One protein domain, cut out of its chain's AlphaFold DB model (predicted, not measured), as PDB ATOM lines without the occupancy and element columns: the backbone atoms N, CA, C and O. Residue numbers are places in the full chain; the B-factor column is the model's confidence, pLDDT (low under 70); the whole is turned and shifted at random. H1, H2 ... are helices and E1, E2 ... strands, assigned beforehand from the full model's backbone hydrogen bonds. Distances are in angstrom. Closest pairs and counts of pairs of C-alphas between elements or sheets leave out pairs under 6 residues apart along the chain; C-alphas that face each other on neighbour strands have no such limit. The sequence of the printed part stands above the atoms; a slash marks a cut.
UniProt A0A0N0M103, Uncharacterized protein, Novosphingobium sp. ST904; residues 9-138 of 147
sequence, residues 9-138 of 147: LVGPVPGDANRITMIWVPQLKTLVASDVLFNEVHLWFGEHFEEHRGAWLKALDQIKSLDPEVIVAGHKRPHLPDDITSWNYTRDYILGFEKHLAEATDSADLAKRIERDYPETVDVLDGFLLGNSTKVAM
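AT A GLANCE: This is residues 9 to 138 of the 147 residues of an uncharacterized protein of Novosphingobium sp. ST904 (UniProt A0A0N0M103). A small sheet lies at one end of an elongated domain and helices H3 and H4 at the other, with two long helices side by side, H1 and H2, running between the ends. The printed part has 130 residues, with four named helices and four named strands in the order E1 E2 E3 H1 E4 H2 H3 H4, class mixed. The mixed sheet runs E1 E2 E3 E4. The whole is compact, with a radius of gyration of the C-alphas of 14.3 A and spans of 48 by 31 by 23 A.

HOW THE PARTS SIT: E1, residues 9 to 13, and E2, residues 20 to 25, form an antiparallel hairpin, with N 10 and O 22 within hydrogen-bond range at 2.9 A. E2 and E3, residues 30 to 32, form another, with N 25 and O 30 at 2.9 A; E1 E2 E3 is a meander, each strand the antiparallel neighbour of the one before. H1, residues 50 to 65, is on the sheet at a height of 6.6 A. E4, residues 70 to 72, is parallel to E3, with N 72 and O 31 at 2.8 A; E3, H1 and E4 form a strand-helix-strand unit, two parallel neighbour strands with a helix between, its crossover right-handed. H2, residues 85 to 101, touches H1 at a shallow tilt of 22 degrees, opposite ways; the closest C-alphas, of Leu 57 and Arg 91, are 6.5 A apart. H2 and H3, residues 107 to 117, form a helical hairpin, closest at the C-alphas of Leu 101 and Leu 110, 6.2 A; H2 touches H3 with residues 96 to 101 alone. H4, residues 128 to 137, touches H3 at a steep tilt of 59 degrees, closest at the C-alphas of Ser 107 and Thr 134, 4.8 A. In H1, H2, H3 and H4 every O i to N i+4 pair is within hydrogen-bond range.

IN THESE COORDINATES: E1 begins at C-alpha 9, (-38.622, 39.721, -14.172). E2 is 16.6 A long, H1 23.7 A, H2 23.6 A, H3 15.5 A and H4 13.9 A, ending at C-alpha 137, (-32.642, 43.732, -43.517).

THE WHOLE: The C-alphas farthest apart, of Gln 27 and Thr 105, are 48.4 A apart. The printed part has no cut; the links E3 to H1 and E4 to H2 are long. No printed residue is under 70 in pLDDT.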
ATOM      1  N   LEU A   9     -38.506  39.941 -12.737       96.88
ATOM      2  CA  LEU A   9     -38.622  39.721 -14.172       96.88
ATOM      3  C   LEU A   9     -38.759  41.079 -14.854       96.88
ATOM      4  O   LEU A   9     -39.676  41.839 -14.540       96.88
ATOM      5  N   VAL A  10     -37.865  41.370 -15.793       96.81
ATOM      6  CA  VAL A  10     -37.879  42.611 -16.568       96.81
ATOM      7  C   VAL A  10     -38.281  42.281 -17.999       96.81
ATOM      8  O   VAL A  10     -37.561  41.589 -18.715       96.81
ATOM      9  N   GLY A  11     -39.455  42.755 -18.410       93.69
ATOM     10  CA  GLY A  11     -39.992  42.558 -19.753       93.69
ATOM     11  C   GLY A  11     -41.476  42.181 -19.773       93.69
ATOM     12  O   GLY A  11     -42.160  42.315 -18.756       93.69
ATOM     13  N   PRO A  12     -41.992  41.717 -20.924       95.25
ATOM     14  CA  PRO A  12     -41.247  41.442 -22.155       95.25
ATOM     15  C   PRO A  12     -40.669  42.711 -22.800       95.25
ATOM     16  O   PRO A  12     -41.337  43.742 -22.833       95.25
ATOM     17  N   VAL A  13     -39.448  42.621 -23.324       95.62
ATOM     18  CA  VAL A  13     -38.786  43.657 -24.134       95.62
ATOM     19  C   VAL A  13     -38.319  43.075 -25.474       95.62
ATOM     20  O   VAL A  13     -38.126  41.862 -25.557       95.62
ATOM     21  N   PRO A  14     -38.143  43.894 -26.522       94.88
ATOM     22  CA  PRO A  14     -37.480  43.458 -27.749       94.88
ATOM     23  C   PRO A  14     -35.987  43.171 -27.518       94.88
ATOM     24  O   PRO A  14     -35.324  43.881 -26.759       94.88
ATOM     25  N   GLY A  15     -35.480  42.154 -28.211       95.81
ATOM     26  CA  GLY A  15     -34.069  41.794 -28.330       95.81
ATOM     27  C   GLY A  15     -33.837  41.071 -29.655       95.81
ATOM     28  O   GLY A  15     -34.328  41.547 -30.671       95.81
ATOM     29  N   ASP A  16     -33.164  39.919 -29.649       94.56
ATOM     30  CA  ASP A  16     -33.076  39.021 -30.813       94.56
ATOM     31  C   ASP A  16     -34.443  38.453 -31.274       94.56
ATOM     32  O   ASP A  16     -34.619  38.096 -32.438       94.56
ATOM     33  N   ALA A  17     -35.422  38.465 -30.371       93.06
ATOM     34  CA  ALA A  17     -36.830  38.212 -30.601       93.06
ATOM     35  C   ALA A  17     -37.690  39.357 -30.039       93.06
ATOM     36  O   ALA A  17     -37.296  40.127 -29.160       93.06
ATOM     37  N   ASN A  18     -38.948  39.425 -30.478       89.69
ATOM     38  CA  ASN A  18     -39.869  40.507 -30.103       89.69
ATOM     39  C   ASN A  18     -40.244  40.555 -28.611       89.69
ATOM     40  O   ASN A  18     -40.786  41.561 -28.142       89.69
ATOM     41  N   ARG A  19     -40.062  39.455 -27.871       93.50
ATOM     42  CA  ARG A  19     -40.535  39.312 -26.487       93.50
ATOM     43  C   ARG A  19     -39.562  38.480 -25.659       93.50
ATOM     44  O   ARG A  19     -39.725  37.270 -25.546       93.50
ATOM     45  N   ILE A  20     -38.615  39.153 -25.024       96.56
ATOM     46  CA  ILE A  20     -37.619  38.554 -24.135       96.56
ATOM     47  C   ILE A  20     -37.859  39.020 -22.703       96.56
ATOM     48  O   ILE A  20     -38.223  40.172 -22.457       96.56
ATOM     49  N   THR A  21     -37.670  38.121 -21.741       97.44
ATOM     50  CA  THR A  21     -37.678  38.444 -20.314       97.44
ATOM     51  C   THR A  21     -36.262  38.338 -19.771       97.44
ATOM     52  O   THR A  21     -35.631  37.293 -19.880       97.44
ATOM     53  N   MET A  22     -35.786  39.417 -19.161       98.00
ATOM     54  CA  MET A  22     -34.517  39.469 -18.443       98.00
ATOM     55  C   MET A  22     -34.743  39.238 -16.950       98.00
ATOM     56  O   MET A  22     -35.865  39.366 -16.445       98.00
ATOM     57  N   ILE A  23     -33.662  38.947 -16.234       97.81
ATOM     58  CA  ILE A  23     -33.682  38.757 -14.786       97.81
ATOM     59  C   ILE A  23     -32.858  39.857 -14.124       97.81
ATOM     60  O   ILE A  23     -31.666  39.979 -14.390       97.81
ATOM     61  N   TRP A  24     -33.482  40.618 -13.229       98.19
ATOM     62  CA  TRP A  24     -32.828  41.638 -12.416       98.19
ATOM     63  C   TRP A  24     -32.786  41.211 -10.949       98.19
ATOM     64  O   TRP A  24     -33.804  40.802 -10.385       98.19
ATOM     65  N   VAL A  25     -31.609  41.312 -10.333       97.94
ATOM     66  CA  VAL A  25     -31.389  41.045  -8.906       97.94
ATOM     67  C   VAL A  25     -30.888  42.339  -8.249       97.94
ATOM     68  O   VAL A  25     -29.679  42.587  -8.247       97.94
ATOM     69  N   PRO A  26     -31.790  43.191  -7.716       96.81
ATOM     70  CA  PRO A  26     -31.446  44.535  -7.247       96.81
ATOM     71  C   PRO A  26     -30.362  44.568  -6.169       96.81
ATOM     72  O   PRO A  26     -29.480  45.421  -6.203       96.81
ATOM     73  N   GLN A  27     -30.419  43.638  -5.216       95.94
ATOM     74  CA  GLN A  27     -29.489  43.562  -4.087       95.94
ATOM     75  C   GLN A  27     -28.046  43.328  -4.535       95.94
ATOM     76  O   GLN A  27     -27.120  43.841  -3.911       95.94
ATOM     77  N   LEU A  28     -27.869  42.571  -5.619       96.06
ATOM     78  CA  LEU A  28     -26.566  42.262  -6.206       96.06
ATOM     79  C   LEU A  28     -26.186  43.232  -7.330       96.06
ATOM     80  O   LEU A  28     -25.084  43.147  -7.857       96.06
ATOM     81  N   LYS A  29     -27.113  44.114  -7.725       97.56
ATOM     82  CA  LYS A  29     -27.043  44.913  -8.950       97.56
ATOM     83  C   LYS A  29     -26.646  44.089 -10.182       97.56
ATOM     84  O   LYS A  29     -25.861  44.532 -11.024       97.56
ATOM     85  N   THR A  30     -27.217  42.892 -10.290       98.12
ATOM     86  CA  THR A  30     -26.895  41.932 -11.348       98.12
ATOM     87  C   THR A  30     -28.053  41.790 -12.319       98.12
ATOM     88  O   THR A  30     -29.171  41.448 -11.924       98.12
ATOM     89  N   LEU A  31     -27.766  41.996 -13.602       98.56
ATOM     90  CA  LEU A  31     -28.683  41.740 -14.705       98.56
ATOM     91  C   LEU A  31     -28.240  40.490 -15.473       98.56
ATOM     92  O   LEU A  31     -27.119  40.434 -15.972       98.56
ATOM     93  N   VAL A  32     -29.140  39.523 -15.637       98.38
ATOM     94  CA  VAL A  32     -29.016  38.472 -16.657       98.38
ATOM     95  C   VAL A  32     -29.881  38.892 -17.835       98.38
ATOM     96  O   VAL A  32     -31.112  38.886 -17.755       98.38
ATOM     97  N   ALA A  33     -29.224  39.324 -18.906       98.12
ATOM     98  CA  ALA A  33     -29.847  40.097 -19.973       98.12
ATOM     99  C   ALA A  33     -30.497  39.243 -21.069       98.12
ATOM    100  O   ALA A  33     -31.169  39.800 -21.935       98.12
ATOM    101  N   SER A  34     -30.329  37.912 -21.036       97.38
ATOM    102  CA  SER A  34     -30.796  37.027 -22.116       97.38
ATOM    103  C   SER A  34     -30.289  37.545 -23.478       97.38
ATOM    104  O   SER A  34     -29.314  38.301 -23.541       97.38
ATOM    105  N   ASP A  35     -30.979  37.220 -24.563       96.81
ATOM    106  CA  ASP A  35     -30.645  37.684 -25.913       96.81
ATOM    107  C   ASP A  35     -31.118  39.126 -26.200       96.81
ATOM    108  O   ASP A  35     -31.426  39.509 -27.327       96.81
ATOM    109  N   VAL A  36     -31.157  39.973 -25.161       98.38
ATOM    110  CA  VAL A  36     -31.245  41.437 -25.303       98.38
ATOM    111  C   VAL A  36     -29.850  42.057 -25.380       98.38
ATOM    112  O   VAL A  36     -29.698  43.107 -25.999       98.38
ATOM    113  N   LEU A  37     -28.830  41.438 -24.772       98.62
ATOM    114  CA  LEU A  37     -27.446  41.912 -24.828       98.62
ATOM    115  C   LEU A  37     -26.500  40.830 -25.340       98.62
ATOM    116  O   LEU A  37     -26.534  39.683 -24.898       98.62
ATOM    117  N   PHE A  38     -25.607  41.261 -26.223       98.50
ATOM    118  CA  PHE A  38     -24.541  40.485 -26.837       98.50
ATOM    119  C   PHE A  38     -23.189  41.139 -26.514       98.50
ATOM    120  O   PHE A  38     -23.122  42.336 -26.231       98.50
ATOM    121  N   ASN A  39     -22.095  40.381 -26.575       98.06
ATOM    122  CA  ASN A  39     -20.738  40.925 -26.455       98.06
ATOM    123  C   ASN A  39     -19.788  40.250 -27.454       98.06
ATOM    124  O   ASN A  39     -19.397  39.097 -27.263       98.06
ATOM    125  N   GLU A  40     -19.461  40.950 -28.542       97.75
ATOM    126  CA  GLU A  40     -18.629  40.442 -29.651       97.75
ATOM    127  C   GLU A  40     -19.145  39.123 -30.261       97.75
ATOM    128  O   GLU A  40     -18.385  38.251 -30.679       97.75
ATOM    129  N   VAL A  41     -20.471  38.994 -30.345       97.94
ATOM    130  CA  VAL A  41     -21.191  38.013 -31.175       97.94
ATOM    131  C   VAL A  41     -22.115  38.802 -32.106       97.94
ATOM    132  O   VAL A  41     -22.649  39.836 -31.693       97.94
ATOM    133  N   HIS A  42     -22.259  38.397 -33.371       98.25
ATOM    134  CA  HIS A  42     -23.139  39.110 -34.301       98.25
ATOM    135  C   HIS A  42     -24.582  39.042 -33.790       98.25
ATOM    136  O   HIS A  42     -25.070  37.970 -33.441       98.25
ATOM    137  N   LEU A  43     -25.269  40.186 -33.734       98.12
ATOM    138  CA  LEU A  43     -26.671  40.219 -33.313       98.12
ATOM    139  C   LEU A  43     -27.550  39.533 -34.363       98.12
ATOM    140  O   LEU A  43     -27.330  39.679 -35.568       98.12
ATOM    141  N   TRP A  44     -28.586  38.838 -33.896       97.25
ATOM    142  CA  TRP A  44     -29.600  38.250 -34.762       97.25
ATOM    143  C   TRP A  44     -30.677  39.281 -35.123       97.25
ATOM    144  O   TRP A  44     -31.479  39.721 -34.300       97.25
ATOM    145  N   PHE A  45     -30.708  39.663 -36.399       97.25
ATOM    146  CA  PHE A  45     -31.760  40.476 -37.008       97.25
ATOM    147  C   PHE A  45     -32.617  39.706 -38.013       97.25
ATOM    148  O   PHE A  45     -33.400  40.313 -38.740       97.25
ATOM    149  N   GLY A  46     -32.517  38.375 -38.035       95.31
ATOM    150  CA  GLY A  46     -33.309  37.530 -38.928       95.31
ATOM    151  C   GLY A  46     -34.824  37.595 -38.681       95.31
ATOM    152  O   GLY A  46     -35.596  37.110 -39.503       95.31
ATOM    153  N   GLU A  47     -35.268  38.220 -37.590       92.69
ATOM    154  CA  GLU A  47     -36.680  38.466 -37.265       92.69
ATOM    155  C   GLU A  47     -37.076  39.947 -37.370       92.69
ATOM    156  O   GLU A  47     -38.207  40.316 -37.058       92.69
ATOM    157  N   HIS A  48     -36.164  40.813 -37.822       92.94
ATOM    158  CA  HIS A  48     -36.268  42.248 -37.596       92.94
ATOM    159  C   HIS A  48     -36.270  43.087 -38.870       92.94
ATOM    160  O   HIS A  48     -35.318  43.101 -39.652       92.94
ATOM    161  N   PHE A  49     -37.294  43.928 -38.982       91.69
ATOM    162  CA  PHE A  49     -37.215  45.180 -39.737       91.69
ATOM    163  C   PHE A  49     -36.809  46.359 -38.841       91.69
ATOM    164  O   PHE A  49     -36.622  46.201 -37.634       91.69
ATOM    165  N   GLU A  50     -36.657  47.534 -39.449       93.44
ATOM    166  CA  GLU A  50     -36.171  48.761 -38.805       93.44
ATOM    167  C   GLU A  50     -36.920  49.098 -37.509       93.44
ATOM    168  O   GLU A  50     -36.278  49.376 -36.494       93.44
ATOM    169  N   GLU A  51     -38.258  48.987 -37.477       94.25
ATOM    170  CA  GLU A  51     -39.006  49.316 -36.258       94.25
ATOM    171  C   GLU A  51     -38.623  48.442 -35.055       94.25
ATOM    172  O   GLU A  51     -38.641  48.914 -33.916       94.25
ATOM    173  N   HIS A  52     -38.219  47.193 -35.299       95.00
ATOM    174  CA  HIS A  52     -37.858  46.247 -34.253       95.00
ATOM    175  C   HIS A  52     -36.487  46.576 -33.663       95.00
ATOM    176  O   HIS A  52     -36.335  46.623 -32.444       95.00
ATOM    177  N   ARG A  53     -35.504  46.901 -34.513       96.75
ATOM    178  CA  ARG A  53     -34.167  47.324 -34.065       96.75
ATOM    179  C   ARG A  53     -34.226  48.672 -33.341       96.75
ATOM    180  O   ARG A  53     -33.591  48.847 -32.301       96.75
ATOM    181  N   GLY A  54     -35.084  49.585 -33.800       97.06
ATOM    182  CA  GLY A  54     -35.392  50.824 -33.080       97.06
ATOM    183  C   GLY A  54     -36.067  50.591 -31.721       97.06
ATOM    184  O   GLY A  54     -35.789  51.307 -30.758       97.06
ATOM    185  N   ALA A  55     -36.941  49.587 -31.607       96.88
ATOM    186  CA  ALA A  55     -37.545  49.201 -30.333       96.88
ATOM    187  C   ALA A  55     -36.525  48.542 -29.387       96.88
ATOM    188  O   ALA A  55     -36.540  48.838 -28.192       96.88
ATOM    189  N   TRP A  56     -35.606  47.725 -29.911       98.12
ATOM    190  CA  TRP A  56     -34.503  47.135 -29.146       98.12
ATOM    191  C   TRP A  56     -33.618  48.219 -28.522       98.12
ATOM    192  O   TRP A  56     -33.371  48.181 -27.318       98.12
ATOM    193  N   LEU A  57     -33.258  49.275 -29.261       98.19
ATOM    194  CA  LEU A  57     -32.521  50.415 -28.690       98.19
ATOM    195  C   LEU A  57     -33.231  51.048 -27.478       98.19
ATOM    196  O   LEU A  57     -32.571  51.400 -26.504       98.19
ATOM    197  N   LYS A  58     -34.567  51.133 -27.483       96.94
ATOM    198  CA  LYS A  58     -35.337  51.632 -26.324       96.94
ATOM    199  C   LYS A  58     -35.312  50.660 -25.142       96.94
ATOM    200  O   LYS A  58     -35.327  51.098 -23.994       96.94
ATOM    201  N   ALA A  59     -35.261  49.351 -25.394       97.31
ATOM    202  CA  ALA A  59     -35.060  48.364 -24.334       97.31
ATOM    203  C   ALA A  59     -33.683  48.526 -23.667       97.31
ATOM    204  O   ALA A  59     -33.562  48.353 -22.453       97.31
ATOM    205  N   LEU A  60     -32.661  48.945 -24.423       98.38
ATOM    206  CA  LEU A  60     -31.342  49.246 -23.860       98.38
ATOM    207  C   LEU A  60     -31.387  50.429 -22.879       98.38
ATOM    208  O   LEU A  60     -30.677  50.404 -21.871       98.38
ATOM    209  N   ASP A  61     -32.244  51.428 -23.104       97.25
ATOM    210  CA  ASP A  61     -32.439  52.530 -22.147       97.25
ATOM    211  C   ASP A  61     -33.045  52.039 -20.822       97.25
ATOM    212  O   ASP A  61     -32.666  52.515 -19.749       97.25
ATOM    213  N   GLN A  62     -33.944  51.050 -20.877       95.50
ATOM    214  CA  GLN A  62     -34.494  50.412 -19.679       95.50
ATOM    215  C   GLN A  62     -33.426  49.630 -18.908       95.50
ATOM    216  O   GLN A  62     -33.400  49.700 -17.687       95.50
ATOM    217  N   ILE A  63     -32.520  48.927 -19.593       97.88
ATOM    218  CA  ILE A  63     -31.385  48.264 -18.932       97.88
ATOM    219  C   ILE A  63     -30.513  49.293 -18.212       97.88
ATOM    220  O   ILE A  63     -30.145  49.102 -17.054       97.88
ATOM    221  N   LYS A  64     -30.215  50.411 -18.878       95.94
ATOM    222  CA  LYS A  64     -29.367  51.462 -18.317       95.94
ATOM    223  C   LYS A  64     -29.974  52.108 -17.069       95.94
ATOM    224  O   LYS A  64     -29.228  52.509 -16.181       95.94
ATOM    225  N   SER A  65     -31.304  52.195 -16.973       96.62
ATOM    226  CA  SER A  65     -31.977  52.766 -15.798       96.62
ATOM    227  C   SER A  65     -31.948  51.864 -14.559       96.62
ATOM    228  O   SER A  65     -32.184  52.364 -13.459       96.62
ATOM    229  N   LEU A  66     -31.625  50.573 -14.713       97.38
ATOM    230  CA  LEU A  66     -31.418  49.652 -13.590       97.38
ATOM    231  C   LEU A  66     -30.078  49.876 -12.871       97.38
ATOM    232  O   LEU A  66     -29.926  49.398 -11.752       97.38
ATOM    233  N   ASP A  67     -29.133  50.595 -13.492       97.75
ATOM    234  CA  ASP A  67     -27.772  50.827 -12.977       97.75
ATOM    235  C   ASP A  67     -27.049  49.525 -12.539       97.75
ATOM    236  O   ASP A  67     -26.631  49.401 -11.382       97.75
ATOM    237  N   PRO A  68     -26.943  48.509 -13.425       98.12
ATOM    238  CA  PRO A  68     -26.299  47.242 -13.089       98.12
ATOM    239  C   PRO A  68     -24.781  47.396 -12.919       98.12
ATOM    240  O   PRO A  68     -24.115  48.061 -13.712       98.12
ATOM    241  N   GLU A  69     -24.224  46.704 -11.925       98.25
ATOM    242  CA  GLU A  69     -22.773  46.557 -11.735       98.25
ATOM    243  C   GLU A  69     -22.243  45.289 -12.418       98.25
ATOM    244  O   GLU A  69     -21.110  45.275 -12.895       98.25
ATOM    245  N   VAL A  70     -23.078  44.249 -12.520       98.56
ATOM    246  CA  VAL A  70     -22.775  43.000 -13.232       98.56
ATOM    247  C   VAL A  70     -23.819  42.775 -14.319       98.56
ATOM    248  O   VAL A  70     -25.023  42.822 -14.057       98.56
ATOM    249  N   ILE A  71     -23.366  42.502 -15.543       98.69
ATOM    250  CA  ILE A  71     -24.242  42.226 -16.686       98.69
ATOM    251  C   ILE A  71     -23.811  40.926 -17.355       98.69
ATOM    252  O   ILE A  71     -22.779  40.869 -18.017       98.69
ATOM    253  N   VAL A  72     -24.645  39.899 -17.236       98.50
ATOM    254  CA  VAL A  72     -24.465  38.624 -17.931       98.50
ATOM    255  C   VAL A  72     -25.232  38.678 -19.252       98.50
ATOM    256  O   VAL A  72     -26.464  38.605 -19.268       98.50
ATOM    257  N   ALA A  73     -24.501  38.837 -20.356       98.38
ATOM    258  CA  ALA A  73     -25.046  38.800 -21.716       98.38
ATOM    259  C   ALA A  73     -25.532  37.386 -22.089       98.38
ATOM    260  O   ALA A  73     -24.938  36.402 -21.644       98.38
ATOM    261  N   GLY A  74     -26.571  37.274 -22.926       97.62
ATOM    262  CA  GLY A  74     -27.046  35.977 -23.436       97.62
ATOM    263  C   GLY A  74     -26.003  35.288 -24.314       97.62
ATOM    264  O   GLY A  74     -25.739  34.093 -24.173       97.62
ATOM    265  N   HIS A  75     -25.301  36.084 -25.122       97.12
ATOM    266  CA  HIS A  75     -24.197  35.630 -25.955       97.12
ATOM    267  C   HIS A  75     -22.968  36.521 -25.793       97.12
ATOM    268  O   HIS A  75     -23.037  37.742 -25.930       97.12
ATOM    269  N   LYS A  76     -21.811  35.905 -25.550       96.38
ATOM    270  CA  LYS A  76     -20.528  36.606 -25.525       96.38
ATOM    271  C   LYS A  76     -19.397  35.762 -26.076       96.38
ATOM    272  O   LYS A  76     -19.389  34.540 -25.905       96.38
ATOM    273  N   ARG A  77     -18.400  36.422 -26.660       95.31
ATOM    274  CA  ARG A  77     -17.114  35.783 -26.934       95.31
ATOM    275  C   ARG A  77     -16.501  35.274 -25.616       95.31
ATOM    276  O   ARG A  77     -16.623  35.949 -24.585       95.31
ATOM    277  N   PRO A  78     -15.857  34.091 -25.607       92.56
ATOM    278  CA  PRO A  78     -15.220  33.570 -24.404       92.56
ATOM    279  C   PRO A  78     -14.260  34.579 -23.763       92.56
ATOM    280  O   PRO A  78     -13.578  35.326 -24.460       92.56
ATOM    281  N   HIS A  79     -14.179  34.554 -22.431       91.88
ATOM    282  CA  HIS A  79     -13.293  35.390 -21.604       91.88
ATOM    283  C   HIS A  79     -13.627  36.888 -21.519       91.88
ATOM    284  O   HIS A  79     -12.986  37.579 -20.728       91.88
ATOM    285  N   LEU A  80     -14.632  37.389 -22.243       96.19
ATOM    286  CA  LEU A  80     -15.110  38.757 -22.039       96.19
ATOM    287  C   LEU A  80     -15.817  38.921 -20.679       96.19
ATOM    288  O   LEU A  80     -16.488  37.982 -20.213       96.19
ATOM    289  N   PRO A  81     -15.675  40.097 -20.036       97.31
ATOM    290  CA  PRO A  81     -16.233  40.355 -18.714       97.31
ATOM    291  C   PRO A  81     -17.765  40.428 -18.734       97.31
ATOM    292  O   PRO A  81     -18.387  40.676 -19.767       97.31
ATOM    293  N   ASP A  82     -18.364  40.218 -17.561       98.38
ATOM    294  CA  ASP A  82     -19.796  40.418 -17.310       98.38
ATOM    295  C   ASP A  82     -20.044  41.832 -16.768       98.38
ATOM    296  O   ASP A  82     -20.357  42.029 -15.593       98.38
ATOM    297  N   ASP A  83     -19.851  42.831 -17.626       98.00
ATOM    298  CA  ASP A  83     -19.967  44.250 -17.289       98.00
ATOM    299  C   ASP A  83     -20.689  45.055 -18.393       98.00
ATOM    300  O   ASP A  83     -21.283  44.513 -19.336       98.00
ATOM    301  N   ILE A  84     -20.628  46.386 -18.284       97.94
ATOM    302  CA  ILE A  84     -21.267  47.333 -19.207       97.94
ATOM    303  C   ILE A  84     -20.813  47.194 -20.673       97.94
ATOM    304  O   ILE A  84     -21.474  47.726 -21.568       97.94
ATOM    305  N   THR A  85     -19.715  46.485 -20.958       98.06
ATOM    306  CA  THR A  85     -19.209  46.301 -22.328       98.06
ATOM    307  C   THR A  85     -20.233  45.647 -23.250       98.06
ATOM    308  O   THR A  85     -20.361  46.083 -24.391       98.06
ATOM    309  N   SER A  86     -21.037  44.701 -22.756       98.50
ATOM    310  CA  SER A  86     -22.106  44.067 -23.547       98.50
ATOM    311  C   SER A  86     -23.209  45.052 -23.961       98.50
ATOM    312  O   SER A  86     -23.684  45.032 -25.099       98.50
ATOM    313  N   TRP A  87     -23.578  45.980 -23.074       98.69
ATOM    314  CA  TRP A  87     -24.530  47.049 -23.384       98.69
ATOM    315  C   TRP A  87     -23.977  48.000 -24.447       98.69
ATOM    316  O   TRP A  87     -24.670  48.302 -25.421       98.69
ATOM    317  N   ASN A  88     -22.717  48.431 -24.289       98.62
ATOM    318  CA  ASN A  88     -22.049  49.306 -25.255       98.62
ATOM    319  C   ASN A  88     -21.964  48.633 -26.629       98.62
ATOM    320  O   ASN A  88     -22.403  49.212 -27.620       98.62
ATOM    321  N   TYR A  89     -21.475  47.390 -26.668       98.69
ATOM    322  CA  TYR A  89     -21.347  46.610 -27.893       98.69
ATOM    323  C   TYR A  89     -22.694  46.458 -28.604       98.69
ATOM    324  O   TYR A  89     -22.807  46.795 -29.777       98.69
ATOM    325  N   THR A  90     -23.735  46.015 -27.893       98.81
ATOM    326  CA  THR A  90     -25.069  45.800 -28.478       98.81
ATOM    327  C   THR A  90     -25.631  47.094 -29.065       98.81
ATOM    328  O   THR A  90     -26.097  47.114 -30.205       98.81
ATOM    329  N   ARG A  91     -25.557  48.198 -28.311       98.75
ATOM    330  CA  ARG A  91     -26.039  49.507 -28.763       98.75
ATOM    331  C   ARG A  91     -25.299  49.978 -30.010       98.75
ATOM    332  O   ARG A  91     -25.935  50.383 -30.984       98.75
ATOM    333  N   ASP A  92     -23.974  49.962 -29.960       98.81
ATOM    334  CA  ASP A  92     -23.141  50.489 -31.035       98.81
ATOM    335  C   ASP A  92     -23.246  49.608 -32.285       98.81
ATOM    336  O   ASP A  92     -23.328  50.139 -33.394       98.81
ATOM    337  N   TYR A  93     -23.388  48.289 -32.114       98.81
ATOM    338  CA  TYR A  93     -23.660  47.352 -33.200       98.81
ATOM    339  C   TYR A  93     -24.977  47.664 -33.912       98.81
ATOM    340  O   TYR A  93     -24.978  47.782 -35.136       98.81
ATOM    341  N   ILE A  94     -26.088  47.858 -33.185       98.75
ATOM    342  CA  ILE A  94     -27.379  48.211 -33.806       98.75
ATOM    343  C   ILE A  94     -27.260  49.534 -34.580       98.75
ATOM    344  O   ILE A  94     -27.685  49.619 -35.730       98.75
ATOM    345  N   LEU A  95     -26.640  50.560 -33.986       98.75
ATOM    346  CA  LEU A  95     -26.469  51.865 -34.636       98.75
ATOM    347  C   LEU A  95     -25.561  51.794 -35.873       98.75
ATOM    348  O   LEU A  95     -25.855  52.413 -36.897       98.75
ATOM    349  N   GLY A  96     -24.465  51.038 -35.791       98.69
ATOM    350  CA  GLY A  96     -23.567  50.792 -36.917       98.69
ATOM    351  C   GLY A  96     -24.247  50.003 -38.033       98.69
ATOM    352  O   GLY A  96     -24.056  50.316 -39.207       98.69
ATOM    353  N   PHE A  97     -25.091  49.033 -37.673       98.75
ATOM    354  CA  PHE A  97     -25.885  48.267 -38.625       98.75
ATOM    355  C   PHE A  97     -26.858  49.153 -39.400       98.75
ATOM    356  O   PHE A  97     -26.838  49.116 -40.626       98.75
ATOM    357  N   GLU A  98     -27.642  49.997 -38.723       98.50
ATOM    358  CA  GLU A  98     -28.559  50.936 -39.394       98.50
ATOM    359  C   GLU A  98     -27.821  51.906 -40.320       98.50
ATOM    360  O   GLU A  98     -28.265  52.174 -41.437       98.50
ATOM    361  N   LYS A  99     -26.656  52.403 -39.886       98.56
ATOM    362  CA  LYS A  99     -25.825  53.279 -40.715       98.56
ATOM    363  C   LYS A  99     -25.413  52.594 -42.019       98.56
ATOM    364  O   LYS A  99     -25.592  53.173 -43.085       98.56
ATOM    365  N   HIS A 100     -24.860  51.382 -41.949       98.69
ATOM    366  CA  HIS A 100     -24.424  50.672 -43.157       98.69
ATOM    367  C   HIS A 100     -25.593  50.181 -43.997       98.69
ATOM    368  O   HIS A 100     -25.478  50.170 -45.218       98.69
ATOM    369  N   LEU A 101     -26.719  49.826 -43.375       98.44
ATOM    370  CA  LEU A 101     -27.936  49.429 -44.076       98.44
ATOM    371  C   LEU A 101     -28.433  50.540 -45.013       98.44
ATOM    372  O   LEU A 101     -28.843  50.253 -46.131       98.44
ATOM    373  N   ALA A 102     -28.340  51.804 -44.595       98.12
ATOM    374  CA  ALA A 102     -28.723  52.949 -45.423       98.12
ATOM    375  C   ALA A 102     -27.796  53.189 -46.635       98.12
ATOM    376  O   ALA A 102     -28.176  53.895 -47.570       98.12
ATOM    377  N   GLU A 103     -26.578  52.641 -46.615       98.12
ATOM    378  CA  GLU A 103     -25.551  52.847 -47.645       98.12
ATOM    379  C   GLU A 103     -25.322  51.617 -48.535       98.12
ATOM    380  O   GLU A 103     -24.760  51.748 -49.626       98.12
ATOM    381  N   ALA A 104     -25.687  50.427 -48.056       98.56
ATOM    382  CA  ALA A 104     -25.403  49.168 -48.723       98.56
ATOM    383  C   ALA A 104     -26.300  48.938 -49.943       98.56
ATOM    384  O   ALA A 104     -27.473  49.314 -49.971       98.56
ATOM    385  N   THR A 105     -25.748  48.282 -50.961       98.31
ATOM    386  CA  THR A 105     -26.485  47.974 -52.199       98.31
ATOM    387  C   THR A 105     -27.208  46.633 -52.162       98.31
ATOM    388  O   THR A 105     -28.236  46.479 -52.816       98.31
ATOM    389  N   ASP A 106     -26.671  45.669 -51.417       98.62
ATOM    390  CA  ASP A 106     -27.220  44.325 -51.213       98.62
ATOM    391  C   ASP A 106     -26.735  43.741 -49.870       98.62
ATOM    392  O   ASP A 106     -25.951  44.366 -49.141       98.62
ATOM    393  N   SER A 107     -27.216  42.548 -49.512       98.56
ATOM    394  CA  SER A 107     -26.878  41.886 -48.245       98.56
ATOM    395  C   SER A 107     -25.397  41.526 -48.118       98.56
ATOM    396  O   SER A 107     -24.876  41.483 -46.999       98.56
ATOM    397  N   ALA A 108     -24.706  41.300 -49.238       98.50
ATOM    398  CA  ALA A 108     -23.290  40.959 -49.262       98.50
ATOM    399  C   ALA A 108     -22.404  42.194 -49.035       98.50
ATOM    400  O   ALA A 108     -21.402  42.096 -48.325       98.50
ATOM    401  N   ASP A 109     -22.760  43.352 -49.602       98.81
ATOM    402  CA  ASP A 109     -22.111  44.633 -49.290       98.81
ATOM    403  C   ASP A 109     -22.331  45.006 -47.818       98.81
ATOM    404  O   ASP A 109     -21.377  45.331 -47.109       98.81
ATOM    405  N   LEU A 110     -23.567  44.870 -47.321       98.81
ATOM    406  CA  LEU A 110     -23.871  45.128 -45.915       98.81
ATOM    407  C   LEU A 110     -23.048  44.232 -44.980       98.81
ATOM    408  O   LEU A 110     -22.417  44.743 -44.058       98.81
ATOM    409  N   ALA A 111     -22.995  42.921 -45.236       98.56
ATOM    410  CA  ALA A 111     -22.230  41.986 -44.409       98.56
ATOM    411  C   ALA A 111     -20.748  42.378 -44.342       98.56
ATOM    412  O   ALA A 111     -20.210  42.545 -43.250       98.56
ATOM    413  N   LYS A 112     -20.120  42.662 -45.491       98.56
ATOM    414  CA  LYS A 112     -18.709  43.084 -45.552       98.56
ATOM    415  C   LYS A 112     -18.433  44.366 -44.771       98.56
ATOM    416  O   LYS A 112     -17.369  44.510 -44.172       98.56
ATOM    417  N   ARG A 113     -19.361  45.329 -44.794       98.75
ATOM    418  CA  ARG A 113     -19.228  46.581 -44.031       98.75
ATOM    419  C   ARG A 113     -19.276  46.330 -42.530       98.75
ATOM    420  O   ARG A 113     -18.490  46.932 -41.803       98.75
ATOM    421  N   ILE A 114     -20.159  45.438 -42.089       98.62
ATOM    422  CA  ILE A 114     -20.275  45.053 -40.681       98.62
ATOM    423  C   ILE A 114     -19.047  44.263 -40.232       98.62
ATOM    424  O   ILE A 114     -18.454  44.621 -39.225       98.62
ATOM    425  N   GLU A 115     -18.592  43.274 -40.998       98.25
ATOM    426  CA  GLU A 115     -17.363  42.522 -40.695       98.25
ATOM    427  C   GLU A 115     -16.135  43.435 -40.595       98.25
ATOM    428  O   GLU A 115     -15.291  43.257 -39.721       98.25
ATOM    429  N   ARG A 116     -16.038  44.450 -41.463       98.44
ATOM    430  CA  ARG A 116     -14.942  45.428 -41.414       98.44
ATOM    431  C   ARG A 116     -14.952  46.243 -40.120       98.44
ATOM    432  O   ARG A 116     -13.885  46.526 -39.582       98.44
ATOM    433  N   ASP A 117     -16.127  46.664 -39.664       98.25
ATOM    434  CA  ASP A 117     -16.269  47.493 -38.465       98.25
ATOM    435  C   ASP A 117     -16.211  46.652 -37.172       98.25
ATOM    436  O   ASP A 117     -15.841  47.175 -36.121       98.25
ATOM    437  N   TYR A 118     -16.498  45.348 -37.262       97.44
ATOM    438  CA  TYR A 118     -16.530  44.390 -36.151       97.44
ATOM    439  C   TYR A 118     -15.714  43.109 -36.450       97.44
ATOM    440  O   TYR A 118     -16.268  42.011 -36.434       97.44
ATOM    441  N   PRO A 119     -14.393  43.204 -36.701       96.12
ATOM    442  CA  PRO A 119     -13.577  42.072 -37.171       96.12
ATOM    443  C   PRO A 119     -13.352  40.971 -36.122       96.12
ATOM    444  O   PRO A 119     -12.958  39.860 -36.457       96.12
ATOM    445  N   GLU A 120     -13.577  41.292 -34.849       94.25
ATOM    446  CA  GLU A 120     -13.380  40.399 -33.702       94.25
ATOM    447  C   GLU A 120     -14.657  39.645 -33.301       94.25
ATOM    448  O   GLU A 120     -14.619  38.768 -32.429       94.25
ATOM    449  N   THR A 121     -15.782  40.009 -33.923       96.50
ATOM    450  CA  THR A 121     -17.099  39.471 -33.617       96.50
ATOM    451  C   THR A 121     -17.250  38.052 -34.147       96.50
ATOM    452  O   THR A 121     -16.897  37.737 -35.281       96.50
ATOM    453  N   VAL A 122     -17.801  37.178 -33.307       95.75
ATOM    454  CA  VAL A 122     -18.032  35.774 -33.640       95.75
ATOM    455  C   VAL A 122     -19.370  35.605 -34.365       95.75
ATOM    456  O   VAL A 122     -20.401  36.119 -33.922       95.75
ATOM    457  N   ASP A 123     -19.356  34.825 -35.444       94.94
ATOM    458  CA  ASP A 123     -20.547  34.228 -36.057       94.94
ATOM    459  C   ASP A 123     -20.590  32.713 -35.774       94.94
ATOM    460  O   ASP A 123     -19.617  32.113 -35.310       94.94
ATOM    461  N   VAL A 124     -21.717  32.074 -36.073       89.31
ATOM    462  CA  VAL A 124     -21.909  30.624 -35.989       89.31
ATOM    463  C   VAL A 124     -22.386  30.066 -37.327       89.31
ATOM    464  O   VAL A 124     -22.912  30.792 -38.167       89.31
ATOM    465  N   LEU A 125     -22.213  28.754 -37.517       86.81
ATOM    466  CA  LEU A 125     -22.726  28.009 -38.678       86.81
ATOM    467  C   LEU A 125     -22.388  28.674 -40.031       86.81
ATOM    468  O   LEU A 125     -23.247  28.777 -40.905       86.81
ATOM    469  N   ASP A 126     -21.140  29.131 -40.177       85.62
ATOM    470  CA  ASP A 126     -20.593  29.732 -41.400       85.62
ATOM    471  C   ASP A 126     -21.395  30.940 -41.927       85.62
ATOM    472  O   ASP A 126     -21.748  31.018 -43.106       85.62
ATOM    473  N   GLY A 127     -21.668  31.908 -41.044       90.75
ATOM    474  CA  GLY A 127     -22.329  33.170 -41.400       90.75
ATOM    475  C   GLY A 127     -23.842  33.150 -41.194       90.75
ATOM    476  O   GLY A 127     -24.573  33.877 -41.874       90.75
ATOM    477  N   PHE A 128     -24.343  32.292 -40.303       95.25
ATOM    478  CA  PHE A 128     -25.773  32.178 -40.052       95.25
ATOM    479  C   PHE A 128     -26.350  33.447 -39.425       95.25
ATOM    480  O   PHE A 128     -27.415  33.883 -39.866       95.25
ATOM    481  N   LEU A 129     -25.685  34.050 -38.432       97.25
ATOM    482  CA  LEU A 129     -26.228  35.219 -37.742       97.25
ATOM    483  C   LEU A 129     -26.174  36.434 -38.655       97.25
ATOM    484  O   LEU A 129     -27.226  36.972 -39.008       97.25
ATOM    485  N   LEU A 130     -24.981  36.842 -39.090       98.19
ATOM    486  CA  LEU A 130     -24.838  38.040 -39.908       98.19
ATOM    487  C   LEU A 130     -25.490  37.850 -41.279       98.19
ATOM    488  O   LEU A 130     -26.264  38.702 -41.711       98.19
ATOM    489  N   GLY A 131     -25.240  36.722 -41.943       97.88
ATOM    490  CA  GLY A 131     -25.701  36.487 -43.309       97.88
ATOM    491  C   GLY A 131     -27.223  36.452 -43.452       97.88
ATOM    492  O   GLY A 131     -27.754  36.981 -44.428       97.88
ATOM    493  N   ASN A 132     -27.959  35.867 -42.500       97.44
ATOM    494  CA  ASN A 132     -29.425  35.941 -42.535       97.44
ATOM    495  C   ASN A 132     -29.928  37.325 -42.121       97.44
ATOM    496  O   ASN A 132     -30.853  37.845 -42.742       97.44
ATOM    497  N   SER A 133     -29.294  37.944 -41.125       97.94
ATOM    498  CA  SER A 133     -29.644  39.289 -40.659       97.94
ATOM    499  C   SER A 133     -29.564  40.325 -41.778       97.94
ATOM    500  O   SER A 133     -30.484  41.127 -41.943       97.94
ATOM    501  N   THR A 134     -28.504  40.297 -42.590       98.50
ATOM    502  CA  THR A 134     -28.356  41.228 -43.714       98.50
ATOM    503  C   THR A 134     -29.338  40.936 -44.840       98.50
ATOM    504  O   THR A 134     -29.918  41.875 -45.377       98.50
ATOM    505  N   LYS A 135     -29.604  39.665 -45.168       98.25
ATOM    506  CA  LYS A 135     -30.613  39.299 -46.180       98.25
ATOM    507  C   LYS A 135     -32.018  39.748 -45.787       98.25
ATOM    508  O   LYS A 135     -32.748  40.259 -46.635       98.25
ATOM    509  N   VAL A 136     -32.394  39.588 -44.517       97.69
ATOM    510  CA  VAL A 136     -33.685  40.069 -44.002       97.69
ATOM    511  C   VAL A 136     -33.739  41.595 -44.028       97.69
ATOM    512  O   VAL A 136     -34.695  42.163 -44.555       97.69
ATOM    513  N   ALA A 137     -32.697  42.272 -43.534       97.50
ATOM    514  CA  ALA A 137     -32.642  43.732 -43.517       97.50
ATOM    515  C   ALA A 137     -32.724  44.346 -44.926       97.50
ATOM    516  O   ALA A 137     -33.453  45.317 -45.130       97.50
ATOM    517  N   MET A 138     -32.056  43.729 -45.907       97.75
ATOM    518  CA  MET A 138     -32.092  44.118 -47.323       97.75
ATOM    519  C   MET A 138     -33.342  43.629 -48.066       97.75
ATOM    520  O   MET A 138     -33.485  43.877 -49.261       97.75
TER     521      MET A 138